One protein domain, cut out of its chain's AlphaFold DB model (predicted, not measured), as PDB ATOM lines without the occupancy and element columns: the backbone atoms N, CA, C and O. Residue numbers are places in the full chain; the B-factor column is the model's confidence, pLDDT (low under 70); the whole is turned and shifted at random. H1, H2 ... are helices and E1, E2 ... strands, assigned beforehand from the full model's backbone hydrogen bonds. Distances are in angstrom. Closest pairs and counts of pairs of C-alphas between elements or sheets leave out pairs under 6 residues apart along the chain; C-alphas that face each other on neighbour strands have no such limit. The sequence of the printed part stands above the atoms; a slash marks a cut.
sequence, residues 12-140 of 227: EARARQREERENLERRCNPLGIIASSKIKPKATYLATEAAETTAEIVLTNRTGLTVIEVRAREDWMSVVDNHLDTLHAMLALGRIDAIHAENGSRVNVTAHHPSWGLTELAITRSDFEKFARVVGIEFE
ATOM      1  N   GLU A  12     160.833 226.945 304.606       81.38
ATOM      2  CA  GLU A  12     161.912 227.470 305.442       81.38
ATOM      3  C   GLU A  12     163.150 227.835 304.606       81.38
ATOM      4  O   GLU A  12     163.715 228.916 304.769       81.38
ATOM      5  N   ALA A  13     163.535 226.992 303.641       78.56
ATOM      6  CA  ALA A  13     164.627 227.301 302.718       78.56
ATOM      7  C   ALA A  13     164.337 228.558 301.875       78.56
ATOM      8  O   ALA A  13     165.219 229.395 301.684       78.56
ATOM      9  N   ARG A  14     163.092 228.734 301.406       80.75
ATOM     10  CA  ARG A  14     162.670 229.945 300.682       80.75
ATOM     11  C   ARG A  14     162.659 231.183 301.573       80.75
ATOM     12  O   ARG A  14     163.031 232.254 301.099       80.75
ATOM     13  N   ALA A  15     162.238 231.051 302.830       85.75
ATOM     14  CA  ALA A  15     162.261 232.144 303.795       85.75
ATOM     15  C   ALA A  15     163.700 232.607 304.059       85.75
ATOM     16  O   ALA A  15     163.976 233.798 303.940       85.75
ATOM     17  N   ARG A  16     164.632 231.669 304.280       83.19
ATOM     18  CA  ARG A  16     166.064 231.971 304.446       83.19
ATOM     19  C   ARG A  16     166.664 232.646 303.212       83.19
ATOM     20  O   ARG A  16     167.351 233.649 303.345       83.19
ATOM     21  N   GLN A  17     166.358 232.150 302.010       83.75
ATOM     22  CA  GLN A  17     166.807 232.789 300.763       83.75
ATOM     23  C   GLN A  17     166.244 234.204 300.593       83.75
ATOM     24  O   GLN A  17     166.931 235.090 300.086       83.75
ATOM     25  N   ARG A  18     164.986 234.428 300.993       86.31
ATOM     26  CA  ARG A  18     164.368 235.755 300.939       86.31
ATOM     27  C   ARG A  18     165.037 236.709 301.925       86.31
ATOM     28  O   ARG A  18     165.406 237.803 301.517       86.31
ATOM     29  N   GLU A  19     165.229 236.287 303.169       88.06
ATOM     30  CA  GLU A  19     165.891 237.083 304.205       88.06
ATOM     31  C   GLU A  19     167.336 237.431 303.818       88.06
ATOM     32  O   GLU A  19     167.757 238.583 303.934       88.06
ATOM     33  N   GLU A  20     168.082 236.462 303.281       87.69
ATOM     34  CA  GLU A  20     169.439 236.678 302.778       87.69
ATOM     35  C   GLU A  20     169.455 237.720 301.657       87.69
ATOM     36  O   GLU A  20     170.209 238.696 301.714       87.69
ATOM     37  N   ARG A  21     168.573 237.564 300.665       89.69
ATOM     38  CA  ARG A  21     168.447 238.525 299.570       89.69
ATOM     39  C   ARG A  21     168.067 239.917 300.075       89.69
ATOM     40  O   ARG A  21     168.681 240.889 299.645       89.69
ATOM     41  N   GLU A  22     167.106 240.028 300.988       91.19
ATOM     42  CA  GLU A  22     166.699 241.303 301.593       91.19
ATOM     43  C   GLU A  22     167.859 241.976 302.340       91.19
ATOM     44  O   GLU A  22     168.024 243.197 302.268       91.19
ATOM     45  N   ASN A  23     168.708 241.197 303.017       90.38
ATOM     46  CA  ASN A  23     169.889 241.722 303.694       90.38
ATOM     47  C   ASN A  23     170.922 242.284 302.701       90.38
ATOM     48  O   ASN A  23     171.441 243.386 302.899       90.38
ATOM     49  N   LEU A  24     171.179 241.572 301.598       91.75
ATOM     50  CA  LEU A  24     172.039 242.068 300.520       91.75
ATOM     51  C   LEU A  24     171.445 243.321 299.859       91.75
ATOM     52  O   LEU A  24     172.164 244.280 299.571       91.75
ATOM     53  N   GLU A  25     170.128 243.344 299.642       92.94
ATOM     54  CA  GLU A  25     169.438 244.489 299.045       92.94
ATOM     55  C   GLU A  25     169.535 245.728 299.938       92.94
ATOM     56  O   GLU A  25     169.821 246.812 299.425       92.94
ATOM     57  N   ARG A  26     169.403 245.565 301.261       91.31
ATOM     58  CA  ARG A  26     169.562 246.646 302.245       91.31
ATOM     59  C   ARG A  26     170.938 247.306 302.161       91.31
ATOM     60  O   ARG A  26     171.022 248.528 302.257       91.31
ATOM     61  N   ARG A  27     172.000 246.520 301.953       90.06
ATOM     62  CA  ARG A  27     173.376 247.031 301.789       90.06
ATOM     63  C   ARG A  27     173.573 247.800 300.487       90.06
ATOM     64  O   ARG A  27     174.375 248.721 300.434       90.06
ATOM     65  N   CYS A  28     172.817 247.457 299.449       91.38
ATOM     66  CA  CYS A  28     172.922 248.097 298.143       91.38
ATOM     67  C   CYS A  28     172.014 249.331 297.983       91.38
ATOM     68  O   CYS A  28     171.794 249.779 296.851       91.38
ATOM     69  N   ASN A  29     171.436 249.849 299.071       88.25
ATOM     70  CA  ASN A  29     170.630 251.064 299.032       88.25
ATOM     71  C   ASN A  29     171.537 252.296 298.869       88.25
ATOM     72  O   ASN A  29     172.447 252.477 299.675       88.25
ATOM     73  N   PRO A  30     171.306 253.157 297.859       82.12
ATOM     74  CA  PRO A  30     172.151 254.324 297.633       82.12
ATOM     75  C   PRO A  30     172.117 255.294 298.816       82.12
ATOM     76  O   PRO A  30     171.040 255.688 299.260       82.12
ATOM     77  N   LEU A  31     173.289 255.746 299.268       76.56
ATOM     78  CA  LEU A  31     173.428 256.703 300.379       76.56
ATOM     79  C   LEU A  31     173.127 258.169 299.994       76.56
ATOM     80  O   LEU A  31     173.243 259.062 300.831       76.56
ATOM     81  N   GLY A  32     172.735 258.428 298.742       80.94
ATOM     82  CA  GLY A  32     172.752 259.772 298.152       80.94
ATOM     83  C   GLY A  32     174.177 260.208 297.795       80.94
ATOM     84  O   GLY A  32     175.149 259.617 298.256       80.94
ATOM     85  N   ILE A  33     174.324 261.214 296.929       87.56
ATOM     86  CA  ILE A  33     175.654 261.683 296.514       87.56
ATOM     87  C   ILE A  33     176.261 262.542 297.628       87.56
ATOM     88  O   ILE A  33     175.721 263.591 297.970       87.56
ATOM     89  N   ILE A  34     177.381 262.082 298.181       88.06
ATOM     90  CA  ILE A  34     178.161 262.728 299.242       88.06
ATOM     91  C   ILE A  34     179.515 263.249 298.749       88.06
ATOM     92  O   ILE A  34     180.100 264.105 299.398       88.06
ATOM     93  N   ALA A  35     180.017 262.760 297.613       89.62
ATOM     94  CA  ALA A  35     181.272 263.226 297.034       89.62
ATOM     95  C   ALA A  35     181.201 263.250 295.504       89.62
ATOM     96  O   ALA A  35     180.633 262.348 294.889       89.62
ATOM     97  N   SER A  36     181.840 264.249 294.897       87.81
ATOM     98  CA  SER A  36     182.120 264.280 293.461       87.81
ATOM     99  C   SER A  36     183.626 264.165 293.248       87.81
ATOM    100  O   SER A  36     184.390 264.864 293.912       87.81
ATOM    101  N   SER A  37     184.068 263.256 292.376       87.50
ATOM    102  CA  SER A  37     185.501 262.999 292.181       87.50
ATOM    103  C   SER A  37     185.852 262.641 290.738       87.50
ATOM    104  O   SER A  37     185.017 262.166 289.971       87.50
ATOM    105  N   LYS A  38     187.117 262.841 290.363       84.62
ATOM    106  CA  LYS A  38     187.680 262.348 289.100       84.62
ATOM    107  C   LYS A  38     188.406 261.039 289.364       84.62
ATOM    108  O   LYS A  38     189.224 260.965 290.273       84.62
ATOM    109  N   ILE A  39     188.168 260.036 288.524       79.25
ATOM    110  CA  ILE A  39     188.906 258.770 288.585       79.25
ATOM    111  C   ILE A  39     189.891 258.662 287.436       79.25
ATOM    112  O   ILE A  39     189.638 259.140 286.328       79.25
ATOM    113  N   LYS A  40     191.005 257.972 287.686       76.94
ATOM    114  CA  LYS A  40     191.912 257.561 286.618       76.94
ATOM    115  C   LYS A  40     191.167 256.590 285.700       76.94
ATOM    116  O   LYS A  40     190.642 255.606 286.216       76.94
ATOM    117  N   PRO A  41     191.125 256.813 284.377       73.62
ATOM    118  CA  PRO A  41     190.447 255.904 283.465       73.62
ATOM    119  C   PRO A  41     191.207 254.572 283.389       73.62
ATOM    120  O   PRO A  41     192.366 254.540 282.980       73.62
ATOM    121  N   LYS A  42     190.547 253.479 283.777       75.62
ATOM    122  CA  LYS A  42     190.991 252.096 283.553       75.62
ATOM    123  C   LYS A  42     189.861 251.300 282.902       75.62
ATOM    124  O   LYS A  42     188.693 251.656 283.055       75.62
ATOM    125  N   ALA A  43     190.198 250.246 282.159       74.50
ATOM    126  CA  ALA A  43     189.198 249.348 281.575       74.50
ATOM    127  C   ALA A  43     188.486 248.529 282.665       74.50
ATOM    128  O   ALA A  43     187.255 248.425 282.684       74.50
ATOM    129  N   THR A  44     189.277 248.014 283.601       84.19
ATOM    130  CA  THR A  44     188.843 247.251 284.766       84.19
ATOM    131  C   THR A  44     189.542 247.765 286.022       84.19
ATOM    132  O   THR A  44     190.624 248.353 285.954       84.19
ATOM    133  N   TYR A  45     188.898 247.555 287.165       90.00
ATOM    134  CA  TYR A  45     189.428 247.853 288.493       90.00
ATOM    135  C   TYR A  45     189.364 246.578 289.314       90.00
ATOM    136  O   TYR A  45     188.341 245.892 289.272       90.00
ATOM    137  N   LEU A  46     190.424 246.265 290.058       94.56
ATOM    138  CA  LEU A  46     190.354 245.194 291.051       94.56
ATOM    139  C   LEU A  46     189.264 245.528 292.075       94.56
ATOM    140  O   LEU A  46     189.058 246.695 292.406       94.56
ATOM    141  N   ALA A  47     188.556 244.517 292.571       94.56
ATOM    142  CA  ALA A  47     187.479 244.707 293.538       94.56
ATOM    143  C   ALA A  47     187.986 245.386 294.824       94.56
ATOM    144  O   ALA A  47     187.343 246.298 295.344       94.56
ATOM    145  N   THR A  48     189.178 245.000 295.283       95.00
ATOM    146  CA  THR A  48     189.879 245.634 296.409       95.00
ATOM    147  C   THR A  48     190.242 247.079 296.112       95.00
ATOM    148  O   THR A  48     189.878 247.964 296.879       95.00
ATOM    149  N   GLU A  49     190.859 247.342 294.958       94.81
ATOM    150  CA  GLU A  49     191.194 248.702 294.523       94.81
ATOM    151  C   GLU A  49     189.943 249.593 294.463       94.81
ATOM    152  O   GLU A  49     189.974 250.746 294.889       94.81
ATOM    153  N   ALA A  50     188.832 249.070 293.944       95.19
ATOM    154  CA  ALA A  50     187.569 249.790 293.867       95.19
ATOM    155  C   ALA A  50     187.040 250.157 295.264       95.19
ATOM    156  O   ALA A  50     186.638 251.304 295.490       95.19
ATOM    157  N   ALA A  51     187.057 249.217 296.212       96.12
ATOM    158  CA  ALA A  51     186.627 249.471 297.585       96.12
ATOM    159  C   ALA A  51     187.549 250.470 298.303       96.12
ATOM    160  O   ALA A  51     187.061 251.437 298.883       96.12
ATOM    161  N   GLU A  52     188.868 250.313 298.188       95.69
ATOM    162  CA  GLU A  52     189.849 251.239 298.763       95.69
ATOM    163  C   GLU A  52     189.709 252.649 298.182       95.69
ATOM    164  O   GLU A  52     189.632 253.628 298.922       95.69
ATOM    165  N   THR A  53     189.603 252.767 296.856       95.19
ATOM    166  CA  THR A  53     189.466 254.064 296.175       95.19
ATOM    167  C   THR A  53     188.189 254.779 296.606       95.19
ATOM    168  O   THR A  53     188.193 255.984 296.850       95.19
ATOM    169  N   THR A  54     187.074 254.054 296.713       95.75
ATOM    170  CA  THR A  54     185.817 254.661 297.169       95.75
ATOM    171  C   THR A  54     185.872 255.048 298.646       95.75
ATOM    172  O   THR A  54     185.427 256.143 298.988       95.75
ATOM    173  N   ALA A  55     186.496 254.231 299.499       95.38
ATOM    174  CA  ALA A  55     186.649 254.518 300.926       95.38
ATOM    175  C   ALA A  55     187.496 255.773 301.138       95.38
ATOM    176  O   ALA A  55     187.127 256.665 301.903       95.38
ATOM    177  N   GLU A  56     188.594 255.878 300.390       95.25
ATOM    178  CA  GLU A  56     189.471 257.040 300.371       95.25
ATOM    179  C   GLU A  56     188.708 258.309 299.986       95.25
ATOM    180  O   GLU A  56     188.777 259.304 300.708       95.25
ATOM    181  N   ILE A  57     187.935 258.276 298.895       94.25
ATOM    182  CA  ILE A  57     187.151 259.430 298.428       94.25
ATOM    183  C   ILE A  57     186.124 259.855 299.481       94.25
ATOM    184  O   ILE A  57     186.012 261.045 299.786       94.25
ATOM    185  N   VAL A  58     185.384 258.898 300.048       93.62
ATOM    186  CA  VAL A  58     184.358 259.176 301.060       93.62
ATOM    187  C   VAL A  58     184.978 259.792 302.310       93.62
ATOM    188  O   VAL A  58     184.482 260.807 302.802       93.62
ATOM    189  N   LEU A  59     186.064 259.216 302.826       93.19
ATOM    190  CA  LEU A  59     186.712 259.705 304.041       93.19
ATOM    191  C   LEU A  59     187.399 261.054 303.823       93.19
ATOM    192  O   LEU A  59     187.229 261.947 304.652       93.19
ATOM    193  N   THR A  60     188.097 261.239 302.702       93.69
ATOM    194  CA  THR A  60     188.706 262.525 302.318       93.69
ATOM    195  C   THR A  60     187.640 263.618 302.288       93.69
ATOM    196  O   THR A  60     187.805 264.668 302.903       93.69
ATOM    197  N   ASN A  61     186.498 263.357 301.643       91.56
ATOM    198  CA  ASN A  61     185.420 264.337 301.539       91.56
ATOM    199  C   ASN A  61     184.772 264.642 302.903       91.56
ATOM    200  O   ASN A  61     184.555 265.804 303.236       91.56
ATOM    201  N   ARG A  62     184.518 263.616 303.724       89.31
ATOM    202  CA  ARG A  62     183.883 263.782 305.044       89.31
ATOM    203  C   ARG A  62     184.766 264.481 306.071       89.31
ATOM    204  O   ARG A  62     184.242 265.133 306.969       89.31
ATOM    205  N   THR A  63     186.078 264.282 305.995       90.31
ATOM    206  CA  THR A  63     187.012 264.690 307.058       90.31
ATOM    207  C   THR A  63     187.891 265.872 306.662       90.31
ATOM    208  O   THR A  63     188.463 266.509 307.541       90.31
ATOM    209  N   GLY A  64     188.006 266.171 305.365       90.94
ATOM    210  CA  GLY A  64     188.917 267.190 304.839       90.94
ATOM    211  C   GLY A  64     190.400 266.809 304.926       90.94
ATOM    212  O   GLY A  64     191.251 267.640 304.617       90.94
ATOM    213  N   LEU A  65     190.711 265.582 305.350       93.25
ATOM    214  CA  LEU A  65     192.070 265.057 305.434       93.25
ATOM    215  C   LEU A  65     192.608 264.691 304.052       93.25
ATOM    216  O   LEU A  65     191.849 264.399 303.130       93.25
ATOM    217  N   THR A  66     193.929 264.655 303.919       93.44
ATOM    218  CA  THR A  66     194.590 264.122 302.725       93.44
ATOM    219  C   THR A  66     194.452 262.601 302.639       93.44
ATOM    220  O   THR A  66     194.220 261.913 303.632       93.44
ATOM    221  N   VAL A  67     194.685 262.051 301.447       89.75
ATOM    222  CA  VAL A  67     194.696 260.599 301.202       89.75
ATOM    223  C   VAL A  67     195.623 259.848 302.165       89.75
ATOM    224  O   VAL A  67     195.259 258.799 302.695       89.75
ATOM    225  N   ILE A  68     196.822 260.386 302.407       93.75
ATOM    226  CA  ILE A  68     197.822 259.750 303.276       93.75
ATOM    227  C   ILE A  68     197.310 259.700 304.718       93.75
ATOM    228  O   ILE A  68     197.403 258.664 305.370       93.75
ATOM    229  N   GLU A  69     196.725 260.797 305.196       93.50
ATOM    230  CA  GLU A  69     196.166 260.882 306.546       93.50
ATOM    231  C   GLU A  69     194.950 259.970 306.715       93.50
ATOM    232  O   GLU A  69     194.828 259.306 307.740       93.50
ATOM    233  N   VAL A  70     194.082 259.880 305.703       93.50
ATOM    234  CA  VAL A  70     192.920 258.981 305.703       93.50
ATOM    235  C   VAL A  70     193.341 257.520 305.850       93.50
ATOM    236  O   VAL A  70     192.783 256.812 306.684       93.50
ATOM    237  N   ARG A  71     194.343 257.076 305.083       92.19
ATOM    238  CA  ARG A  71     194.851 255.694 305.138       92.19
ATOM    239  C   ARG A  71     195.536 255.357 306.463       92.19
ATOM    240  O   ARG A  71     195.643 254.186 306.809       92.19
ATOM    241  N   ALA A  72     196.000 256.367 307.196       94.38
ATOM    242  CA  ALA A  72     196.604 256.208 308.515       94.38
ATOM    243  C   ALA A  72     195.579 256.213 309.666       94.38
ATOM    244  O   ALA A  72     195.968 256.033 310.821       94.38
ATOM    245  N   ARG A  73     194.285 256.434 309.390       92.94
ATOM    246  CA  ARG A  73     193.243 256.419 310.423       92.94
ATOM    247  C   ARG A  73     193.013 255.013 310.967       92.94
ATOM    248  O   ARG A  73     193.046 254.030 310.236       92.94
ATOM    249  N   GLU A  74     192.666 254.946 312.247       93.38
ATOM    250  CA  GLU A  74     192.329 253.693 312.933       93.38
ATOM    251  C   GLU A  74     191.096 252.996 312.328       93.38
ATOM    252  O   GLU A  74     191.035 251.771 312.275       93.38
ATOM    253  N   ASP A  75     190.131 253.763 311.810       92.06
ATOM    254  CA  ASP A  75     188.897 253.245 311.208       92.06
ATOM    255  C   ASP A  75     189.015 252.911 309.709       92.06
ATOM    256  O   ASP A  75     188.033 252.458 309.117       92.06
ATOM    257  N   TRP A  76     190.193 253.086 309.093       94.12
ATOM    258  CA  TRP A  76     190.411 252.877 307.655       94.12
ATOM    259  C   TRP A  76     189.934 251.499 307.180       94.12
ATOM    260  O   TRP A  76     189.077 251.408 306.301       94.12
ATOM    261  N   MET A  77     190.440 250.428 307.801       95.12
ATOM    262  CA  MET A  77     190.116 249.054 307.399       95.12
ATOM    263  C   MET A  77     188.625 248.750 307.552       95.12
ATOM    264  O   MET A  77     188.032 248.147 306.669       95.12
ATOM    265  N   SER A  78     187.992 249.256 308.615       95.38
ATOM    266  CA  SER A  78     186.551 249.087 308.843       95.38
ATOM    267  C   SER A  78     185.710 249.725 307.728       95.38
ATOM    268  O   SER A  78     184.706 249.164 307.283       95.38
ATOM    269  N   VAL A  79     186.130 250.889 307.222       94.31
ATOM    270  CA  VAL A  79     185.445 251.557 306.106       94.31
ATOM    271  C   VAL A  79     185.647 250.785 304.800       94.31
ATOM    272  O   VAL A  79     184.677 250.594 304.060       94.31
ATOM    273  N   VAL A  80     186.868 250.311 304.536       95.44
ATOM    274  CA  VAL A  80     187.177 249.476 303.363       95.44
ATOM    275  C   VAL A  80     186.357 248.187 303.384       95.44
ATOM    276  O   VAL A  80     185.715 247.870 302.383       95.44
ATOM    277  N   ASP A  81     186.291 247.497 304.521       93.94
ATOM    278  CA  ASP A  81     185.521 246.260 304.683       93.94
ATOM    279  C   ASP A  81     184.026 246.487 304.435       93.94
ATOM    280  O   ASP A  81     183.379 245.712 303.734       93.94
ATOM    281  N   ASN A  82     183.465 247.600 304.913       94.00
ATOM    282  CA  ASN A  82     182.067 247.940 304.645       94.00
ATOM    283  C   ASN A  82     181.801 248.202 303.145       94.00
ATOM    284  O   ASN A  82     180.743 247.865 302.599       94.00
ATOM    285  N   HIS A  83     182.761 248.804 302.444       95.50
ATOM    286  CA  HIS A  83     182.678 248.995 300.998       95.50
ATOM    287  C   HIS A  83     182.857 247.684 300.225       95.50
ATOM    288  O   HIS A  83     182.119 247.459 299.264       95.50
ATOM    289  N   LEU A  84     183.739 246.789 300.676       95.19
ATOM    290  CA  LEU A  84     183.867 245.431 300.143       95.19
ATOM    291  C   LEU A  84     182.588 244.616 300.345       95.19
ATOM    292  O   LEU A  84     182.122 243.987 299.400       95.19
ATOM    293  N   ASP A  85     181.963 244.687 301.520       94.69
ATOM    294  CA  ASP A  85     180.670 244.056 301.796       94.69
ATOM    295  C   ASP A  85     179.575 244.564 300.848       94.69
ATOM    296  O   ASP A  85     178.739 243.800 300.360       94.69
ATOM    297  N   THR A  86     179.566 245.874 300.592       95.62
ATOM    298  CA  THR A  86     178.612 246.500 299.669       95.62
ATOM    299  C   THR A  86     178.860 246.022 298.239       95.62
ATOM    300  O   THR A  86     177.918 245.646 297.540       95.62
ATOM    301  N   LEU A  87     180.123 245.977 297.811       96.44
ATOM    302  CA  LEU A  87     180.518 245.472 296.500       96.44
ATOM    303  C   LEU A  87     180.138 243.995 296.334       96.44
ATOM    304  O   LEU A  87     179.540 243.620 295.326       96.44
ATOM    305  N   HIS A  88     180.417 243.175 297.346       96.12
ATOM    306  CA  HIS A  88     180.036 241.769 297.400       96.12
ATOM    307  C   HIS A  88     178.523 241.593 297.275       96.12
ATOM    308  O   HIS A  88     178.064 240.784 296.474       96.12
ATOM    309  N   ALA A  89     177.732 242.392 297.995       95.75
ATOM    310  CA  ALA A  89     176.280 242.344 297.888       95.75
ATOM    311  C   ALA A  89     175.787 242.714 296.480       95.75
ATOM    312  O   ALA A  89     174.884 242.064 295.952       95.75
ATOM    313  N   MET A  90     176.401 243.707 295.832       96.50
ATOM    314  CA  MET A  90     176.054 244.067 294.456       96.50
ATOM    315  C   MET A  90     176.393 242.951 293.459       96.50
ATOM    316  O   MET A  90     175.604 242.710 292.543       96.50
ATOM    317  N   LEU A  91     177.528 242.274 293.650       94.81
ATOM    318  CA  LEU A  91     177.952 241.119 292.858       94.81
ATOM    319  C   LEU A  91     177.011 239.924 293.057       94.81
ATOM    320  O   LEU A  91     176.487 239.389 292.083       94.81
ATOM    321  N   ALA A  92     176.719 239.562 294.308       93.81
ATOM    322  CA  ALA A  92     175.834 238.450 294.658       93.81
ATOM    323  C   ALA A  92     174.390 238.642 294.160       93.81
ATOM    324  O   ALA A  92     173.698 237.677 293.836       93.81
ATOM    325  N   LEU A  93     173.927 239.893 294.068       92.00
ATOM    326  CA  LEU A  93     172.623 240.240 293.498       92.00
ATOM    327  C   LEU A  93     172.630 240.365 291.964       92.00
ATOM    328  O   LEU A  93     171.573 240.620 291.384       92.00
ATOM    329  N   GLY A  94     173.788 240.245 291.304       88.69
ATOM    330  CA  GLY A  94     173.929 240.420 289.855       88.69
ATOM    331  C   GLY A  94     173.669 241.851 289.371       88.69
ATOM    332  O   GLY A  94     173.227 242.059 288.242       88.69
ATOM    333  N   ARG A  95     173.885 242.864 290.224       89.75
ATOM    334  CA  ARG A  95     173.754 244.289 289.844       89.75
ATOM    335  C   ARG A  95     174.972 244.790 289.058       89.75
ATOM    336  O   ARG A  95     174.871 245.771 288.312       89.75
ATOM    337  N   ILE A  96     176.102 244.124 289.259       92.00
ATOM    338  CA  ILE A  96     177.386 244.320 288.589       92.00
ATOM    339  C   ILE A  96     178.013 242.956 288.310       92.00
ATOM    340  O   ILE A  96     177.693 241.986 288.998       92.00
ATOM    341  N   ASP A  97     178.910 242.899 287.328       86.44
ATOM    342  CA  ASP A  97     179.578 241.664 286.928       86.44
ATOM    343  C   ASP A  97     180.997 241.587 287.512       86.44
ATOM    344  O   ASP A  97     181.736 242.575 287.506       86.44
ATOM    345  N   ALA A  98     181.395 240.394 287.968       88.06
ATOM    346  CA  ALA A  98     182.781 240.085 288.313       88.06
ATOM    347  C   ALA A  98     183.490 239.366 287.167       88.06
ATOM    348  O   ALA A  98     182.934 238.499 286.481       88.06
ATOM    349  N   ILE A  99     184.763 239.700 287.016       85.69
ATOM    350  CA  ILE A  99     185.684 239.110 286.060       85.69
ATOM    351  C   ILE A  99     186.924 238.672 286.835       85.69
ATOM    352  O   ILE A  99     187.443 239.440 287.634       85.69
ATOM    353  N   HIS A 100     187.423 237.464 286.612       82.06
ATOM    354  CA  HIS A 100     188.691 237.034 287.191       82.06
ATOM    355  C   HIS A 100     189.832 237.870 286.596       82.06
ATOM    356  O   HIS A 100     189.991 237.921 285.373       82.06
ATOM    357  N   ALA A 101     190.625 238.526 287.443       79.62
ATOM    358  CA  ALA A 101     191.597 239.531 287.020       79.62
ATOM    359  C   ALA A 101     192.678 238.962 286.086       79.62
ATOM    360  O   ALA A 101     193.075 239.625 285.133       79.62
ATOM    361  N   GLU A 102     193.118 237.726 286.334       79.56
ATOM    362  CA  GLU A 102     194.189 237.085 285.561       79.56
ATOM    363  C   GLU A 102     193.765 236.659 284.146       79.56
ATOM    364  O   GLU A 102     194.517 236.834 283.193       79.56
ATOM    365  N   ASN A 103     192.568 236.083 283.995       76.81
ATOM    366  CA  ASN A 103     192.177 235.385 282.766       76.81
ATOM    367  C   ASN A 103     190.954 235.997 282.065       76.81
ATOM    368  O   ASN A 103     190.553 235.521 281.005       76.81
ATOM    369  N   GLY A 104     190.336 237.030 282.643       71.88
ATOM    370  CA  GLY A 104     189.206 237.727 282.031       71.88
ATOM    371  C   GLY A 104     187.888 236.941 282.025       71.88
ATOM    372  O   GLY A 104     186.916 237.385 281.409       71.88
ATOM    373  N   SER A 105     187.817 235.785 282.690       71.56
ATOM    374  CA  SER A 105     186.604 234.962 282.735       71.56
ATOM    375  C   SER A 105     185.562 235.575 283.659       71.56
ATOM    376  O   SER A 105     185.887 236.067 284.736       71.56
ATOM    377  N   ARG A 106     184.288 235.505 283.274       78.38
ATOM    378  CA  ARG A 106     183.190 235.931 284.150       78.38
ATOM    379  C   ARG A 106     183.047 234.976 285.327       78.38
ATOM    380  O   ARG A 106     183.038 233.761 285.136       78.38
ATOM    381  N   VAL A 107     182.869 235.535 286.517       83.94
ATOM    382  CA  VAL A 107     182.700 234.774 287.757       83.94
ATOM    383  C   VAL A 107     181.311 235.043 288.318       83.94
ATOM    384  O   VAL A 107     180.915 236.193 288.492       83.94
ATOM    385  N   ASN A 108     180.569 233.974 288.608       87.81
ATOM    386  CA  ASN A 108     179.305 234.088 289.322       87.81
ATOM    387  C   ASN A 108     179.578 234.143 290.828       87.81
ATOM    388  O   ASN A 108     179.984 233.147 291.431       87.81
ATOM    389  N   VAL A 109     179.361 235.309 291.423       90.69
ATOM    390  CA  VAL A 109     179.506 235.521 292.863       90.69
ATOM    391  C   VAL A 109     178.165 235.216 293.517       90.69
ATOM    392  O   VAL A 109     177.128 235.708 293.085       90.69
ATOM    393  N   THR A 110     178.174 234.377 294.548       90.94
ATOM    394  CA  THR A 110     176.975 234.043 295.333       90.94
ATOM    395  C   THR A 110     177.046 234.716 296.698       90.94
ATOM    396  O   THR A 110     178.110 235.182 297.093       90.94
ATOM    397  N   ALA A 111     175.948 234.724 297.455       87.38
ATOM    398  CA  ALA A 111     175.915 235.293 298.806       87.38
ATOM    399  C   ALA A 111     176.926 234.654 299.781       87.38
ATOM    400  O   ALA A 111     177.325 235.282 300.757       87.38
ATOM    401  N   HIS A 112     177.362 233.420 299.508       87.56
ATOM    402  CA  HIS A 112     178.341 232.685 300.310       87.56
ATOM    403  C   HIS A 112     179.756 232.722 299.720       87.56
ATOM    404  O   HIS A 112     180.612 231.940 300.135       87.56
ATOM    405  N   HIS A 113     180.006 233.567 298.717       86.62
ATOM    406  CA  HIS A 113     181.340 233.689 298.153       86.62
ATOM    407  C   HIS A 113     182.306 234.214 299.231       86.62
ATOM    408  O   HIS A 113     181.975 235.161 299.947       86.62
ATOM    409  N   PRO A 114     183.487 233.598 299.397       84.75
ATOM    410  CA  PRO A 114     184.416 234.018 300.432       84.75
ATOM    411  C   PRO A 114     184.944 235.431 300.166       84.75
ATOM    412  O   PRO A 114     185.325 235.755 299.044       84.75
ATOM    413  N   SER A 115     185.052 236.249 301.215       76.75
ATOM    414  CA  SER A 115     185.562 237.626 301.116       76.75
ATOM    415  C   SER A 115     186.992 237.696 300.574       76.75
ATOM    416  O   SER A 115     187.302 238.574 299.773       76.75
ATOM    417  N   TRP A 116     187.849 236.732 300.932       81.06
ATOM    418  CA  TRP A 116     189.207 236.625 300.387       81.06
ATOM    419  C   TRP A 116     189.219 236.363 298.873       81.06
ATOM    420  O   TRP A 116     190.128 236.829 298.189       81.06
ATOM    421  N   GLY A 117     188.190 235.703 298.328       84.88
ATOM    422  CA  GLY A 117     188.057 235.437 296.893       84.88
ATOM    423  C   GLY A 117     187.803 236.692 296.056       84.88
ATOM    424  O   GLY A 117     188.065 236.690 294.859       84.88
ATOM    425  N   LEU A 118     187.375 237.802 296.673       88.88
ATOM    426  CA  LEU A 118     187.187 239.076 295.971       88.88
ATOM    427  C   LEU A 118     188.508 239.688 295.492       88.88
ATOM    428  O   LEU A 118     188.508 240.446 294.528       88.88
ATOM    429  N   THR A 119     189.627 239.365 296.143       89.62
ATOM    430  CA  THR A 119     190.956 239.914 295.809       89.62
ATOM    431  C   THR A 119     191.413 239.576 294.389       89.62
ATOM    432  O   THR A 119     192.140 240.353 293.774       89.62
ATOM    433  N   GLU A 120     190.932 238.459 293.844       88.94
ATOM    434  CA  GLU A 120     191.249 237.973 292.498       88.94
ATOM    435  C   GLU A 120     190.258 238.485 291.441       88.94
ATOM    436  O   GLU A 120     190.400 238.204 290.247       88.94
ATOM    437  N   LEU A 121     189.235 239.235 291.860       91.50
ATOM    438  CA  LEU A 121     188.180 239.723 290.986       91.50
ATOM    439  C   LEU A 121     188.424 241.170 290.574       91.50
ATOM    440  O   LEU A 121     188.937 242.006 291.319       91.50
ATOM    441  N   ALA A 122     187.975 241.478 289.369       91.56
ATOM    442  CA  ALA A 122     187.919 242.801 288.796       91.56
ATOM    443  C   ALA A 122     186.501 243.105 288.305       91.56
ATOM    444  O   ALA A 122     185.740 242.213 287.925       91.56
ATOM    445  N   ILE A 123     186.164 244.387 288.280       90.31
ATOM    446  CA  ILE A 123     184.905 244.910 287.750       90.31
ATOM    447  C   ILE A 123     185.189 245.873 286.603       90.31
ATOM    448  O   ILE A 123     186.239 246.521 286.544       90.31
ATOM    449  N   THR A 124     184.246 245.982 285.670       86.75
ATOM    450  CA  THR A 124     184.358 246.947 284.571       86.75
ATOM    451  C   THR A 124     184.300 248.379 285.095       86.75
ATOM    452  O   THR A 124     183.713 248.643 286.145       86.75
ATOM    453  N   ARG A 125     184.819 249.350 284.332       85.38
ATOM    454  CA  ARG A 125     184.638 250.774 284.661       85.38
ATOM    455  C   ARG A 125     183.174 251.143 284.897       85.38
ATOM    456  O   ARG A 125     182.871 251.833 285.861       85.38
ATOM    457  N   SER A 126     182.260 250.693 284.037       85.75
ATOM    458  CA  SER A 126     180.832 250.995 284.196       85.75
ATOM    459  C   SER A 126     180.252 250.443 285.494       85.75
ATOM    460  O   SER A 126     179.416 251.097 286.112       85.75
ATOM    461  N   ASP A 127     180.692 249.260 285.912       90.31
ATOM    462  CA  ASP A 127     180.252 248.651 287.161       90.31
ATOM    463  C   ASP A 127     180.893 249.311 288.377       90.31
ATOM    464  O   ASP A 127     180.215 249.516 289.383       90.31
ATOM    465  N   PHE A 128     182.138 249.767 288.248       93.62
ATOM    466  CA  PHE A 128     182.765 250.627 289.239       93.62
ATOM    467  C   PHE A 128     181.989 251.939 289.427       93.62
ATOM    468  O   PHE A 128     181.718 252.322 290.561       93.62
ATOM    469  N   GLU A 129     181.533 252.592 288.349       91.50
ATOM    470  CA  GLU A 129     180.670 253.783 288.454       91.50
ATOM    471  C   GLU A 129     179.333 253.473 289.151       91.50
ATOM    472  O   GLU A 129     178.827 254.305 289.906       91.50
ATOM    473  N   LYS A 130     178.733 252.298 288.908       93.00
ATOM    474  CA  LYS A 130     177.494 251.885 289.594       93.00
ATOM    475  C   LYS A 130     177.740 251.665 291.084       93.00
ATOM    476  O   LYS A 130     176.952 252.146 291.894       93.00
ATOM    477  N   PHE A 131     178.814 250.958 291.428       95.75
ATOM    478  CA  PHE A 131     179.219 250.718 292.809       95.75
ATOM    479  C   PHE A 131     179.489 252.032 293.543       95.75
ATOM    480  O   PHE A 131     178.894 252.283 294.588       95.75
ATOM    481  N   ALA A 132     180.280 252.917 292.937       94.50
ATOM    482  CA  ALA A 132     180.581 254.240 293.465       94.50
ATOM    483  C   ALA A 132     179.310 255.030 293.806       94.50
ATOM    484  O   ALA A 132     179.212 255.592 294.892       94.50
ATOM    485  N   ARG A 133     178.283 255.002 292.945       92.75
ATOM    486  CA  ARG A 133     177.003 255.674 293.233       92.75
ATOM    487  C   ARG A 133     176.266 255.096 294.435       92.75
ATOM    488  O   ARG A 133     175.618 255.855 295.149       92.75
ATOM    489  N   VAL A 134     176.333 253.782 294.657       94.44
ATOM    490  CA  VAL A 134     175.705 253.148 295.828       94.44
ATOM    491  C   VAL A 134     176.361 253.648 297.114       94.44
ATOM    492  O   VAL A 134     175.655 254.048 298.038       94.44
ATOM    493  N   VAL A 135     177.693 253.740 297.131       94.50
ATOM    494  CA  VAL A 135     178.457 254.297 298.265       94.50
ATOM    495  C   VAL A 135     178.476 255.835 298.302       94.50
ATOM    496  O   VAL A 135     179.120 256.433 299.159       94.50
ATOM    497  N   GLY A 136     177.721 256.486 297.411       92.12
ATOM    498  CA  GLY A 136     177.467 257.924 297.428       92.12
ATOM    499  C   GLY A 136     178.500 258.786 296.702       92.12
ATOM    500  O   GLY A 136     178.638 259.972 296.987       92.12
ATOM    501  N   ILE A 137     179.230 258.231 295.745       93.38
ATOM    502  CA  ILE A 137     180.197 258.970 294.936       93.38
ATOM    503  C   ILE A 137     179.645 259.165 293.526       93.38
ATOM    504  O   ILE A 137     179.224 258.221 292.854       93.38
ATOM    505  N   GLU A 138     179.698 260.402 293.045       90.25
ATOM    506  CA  GLU A 138     179.494 260.730 291.643       90.25
ATOM    507  C   GLU A 138     180.840 260.994 290.971       90.25
ATOM    508  O   GLU A 138     181.617 261.849 291.396       90.25
ATOM    509  N   PHE A 139     181.133 260.269 289.895       86.81
ATOM    510  CA  PHE A 139     182.329 260.551 289.115       86.81
ATOM    511  C   PHE A 139     182.068 261.634 288.078       86.81
ATOM    512  O   PHE A 139     181.138 261.538 287.273       86.81
ATOM    513  N   GLU A 140     182.921 262.656 288.082       80.69
ATOM    514  CA  GLU A 140     182.881 263.727 287.100       80.69
ATOM    515  C   GLU A 140     183.116 263.149 285.705       80.69
ATOM    516  O   GLU A 140     184.215 262.715 285.350       80.69
TER     517      GLU A 140
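What this domain is: This is residues 12 to 140 of the 227 residues of an uncharacterized protein of Pandoraea sp. ISTKB (UniProt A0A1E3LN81). Two long helices, H2 and H4, cross at the core, with H6 near both; a small three-stranded sheet, E2 E4 E3, lies by the first residues of H2, and a parallel strand pair, E1 and E5, beside its later residues. H1 reaches away from the body as a long arm, meeting H4 with residues 24 to 27 alone. The printed part has 129 residues with six named helices and five named strands, in the order H1 E1 E2 H2 H3 H4 E3 H5 E4 H6 E5, and is mostly helix. It is compact, with a radius of gyration of the C-alphas of 14.8 A and spans of 48 by 33 by 26 A.

Where its parts are: H1, residues 12 to 27, begins at C-alpha 12 (161.912, 227.470, 305.442) and is 23.0 A long. E1 is residues 35 to 37 and E2 residues 44 to 46. H2, residues 47 to 63, begins at C-alpha 47 (187.479, 244.707, 293.538) and measures 24.1 A. H3 is residues 67 to 71. H4, residues 76 to 92, is 24.3 A long. E3 is residues 98 to 100, H5 residues 115 to 120 and E4 residues 121 to 124. H6, residues 125 to 134, measures 14.5 A. E5, residues 137 to 139, ends at C-alpha 139 (182.329, 260.551, 289.115).

How they stand to each other: H2 is the hub, touching H3, H4 and H5. It touches H4 at a steep tilt of 51 degrees, opposite ways, the C-alphas of Ala 51 and His 83 being closest at 5.2 A. With residues 56 to 60 alone it touches H3, closest at C-alphas 56 and 67, 6.4 A. With residues 47 to 48 alone it touches H5, closest at C-alphas 48 and 119, 5.9 A. H1 touches H4 at a steep tilt of 52 degrees, closest at C-alphas 24 and 89, 5.0 A. E4 is antiparallel to E2, N 45 to O 123 being 2.9 A, and to E3, N 99 to O 122 being 2.8 A. H6 is on this sheet of E2, E4 and E3 in two layers, a helix on one face of a sheet; it stands up from the sheet over E4, with a height over the sheet of 9.1 A, and H2 is on the same face. E1 and E5 are parallel, with N 138 and O 35 at 2.8 A. Every O i to N i+4 pair is within hydrogen-bond range in H1, H2, H3, H4 and H6; H5 has 0 of 2, but 2 of 3 O i to N i+3 pairs.

The domain as a whole: The C-alphas farthest apart, those of Glu 12 and Thr 66, are 49.2 A apart. The printed part has no cut. The link from E3 to H5, residues 101 to 114, is long. Mean pLDDT of the printed part is 89.2, and no printed residue is under 70.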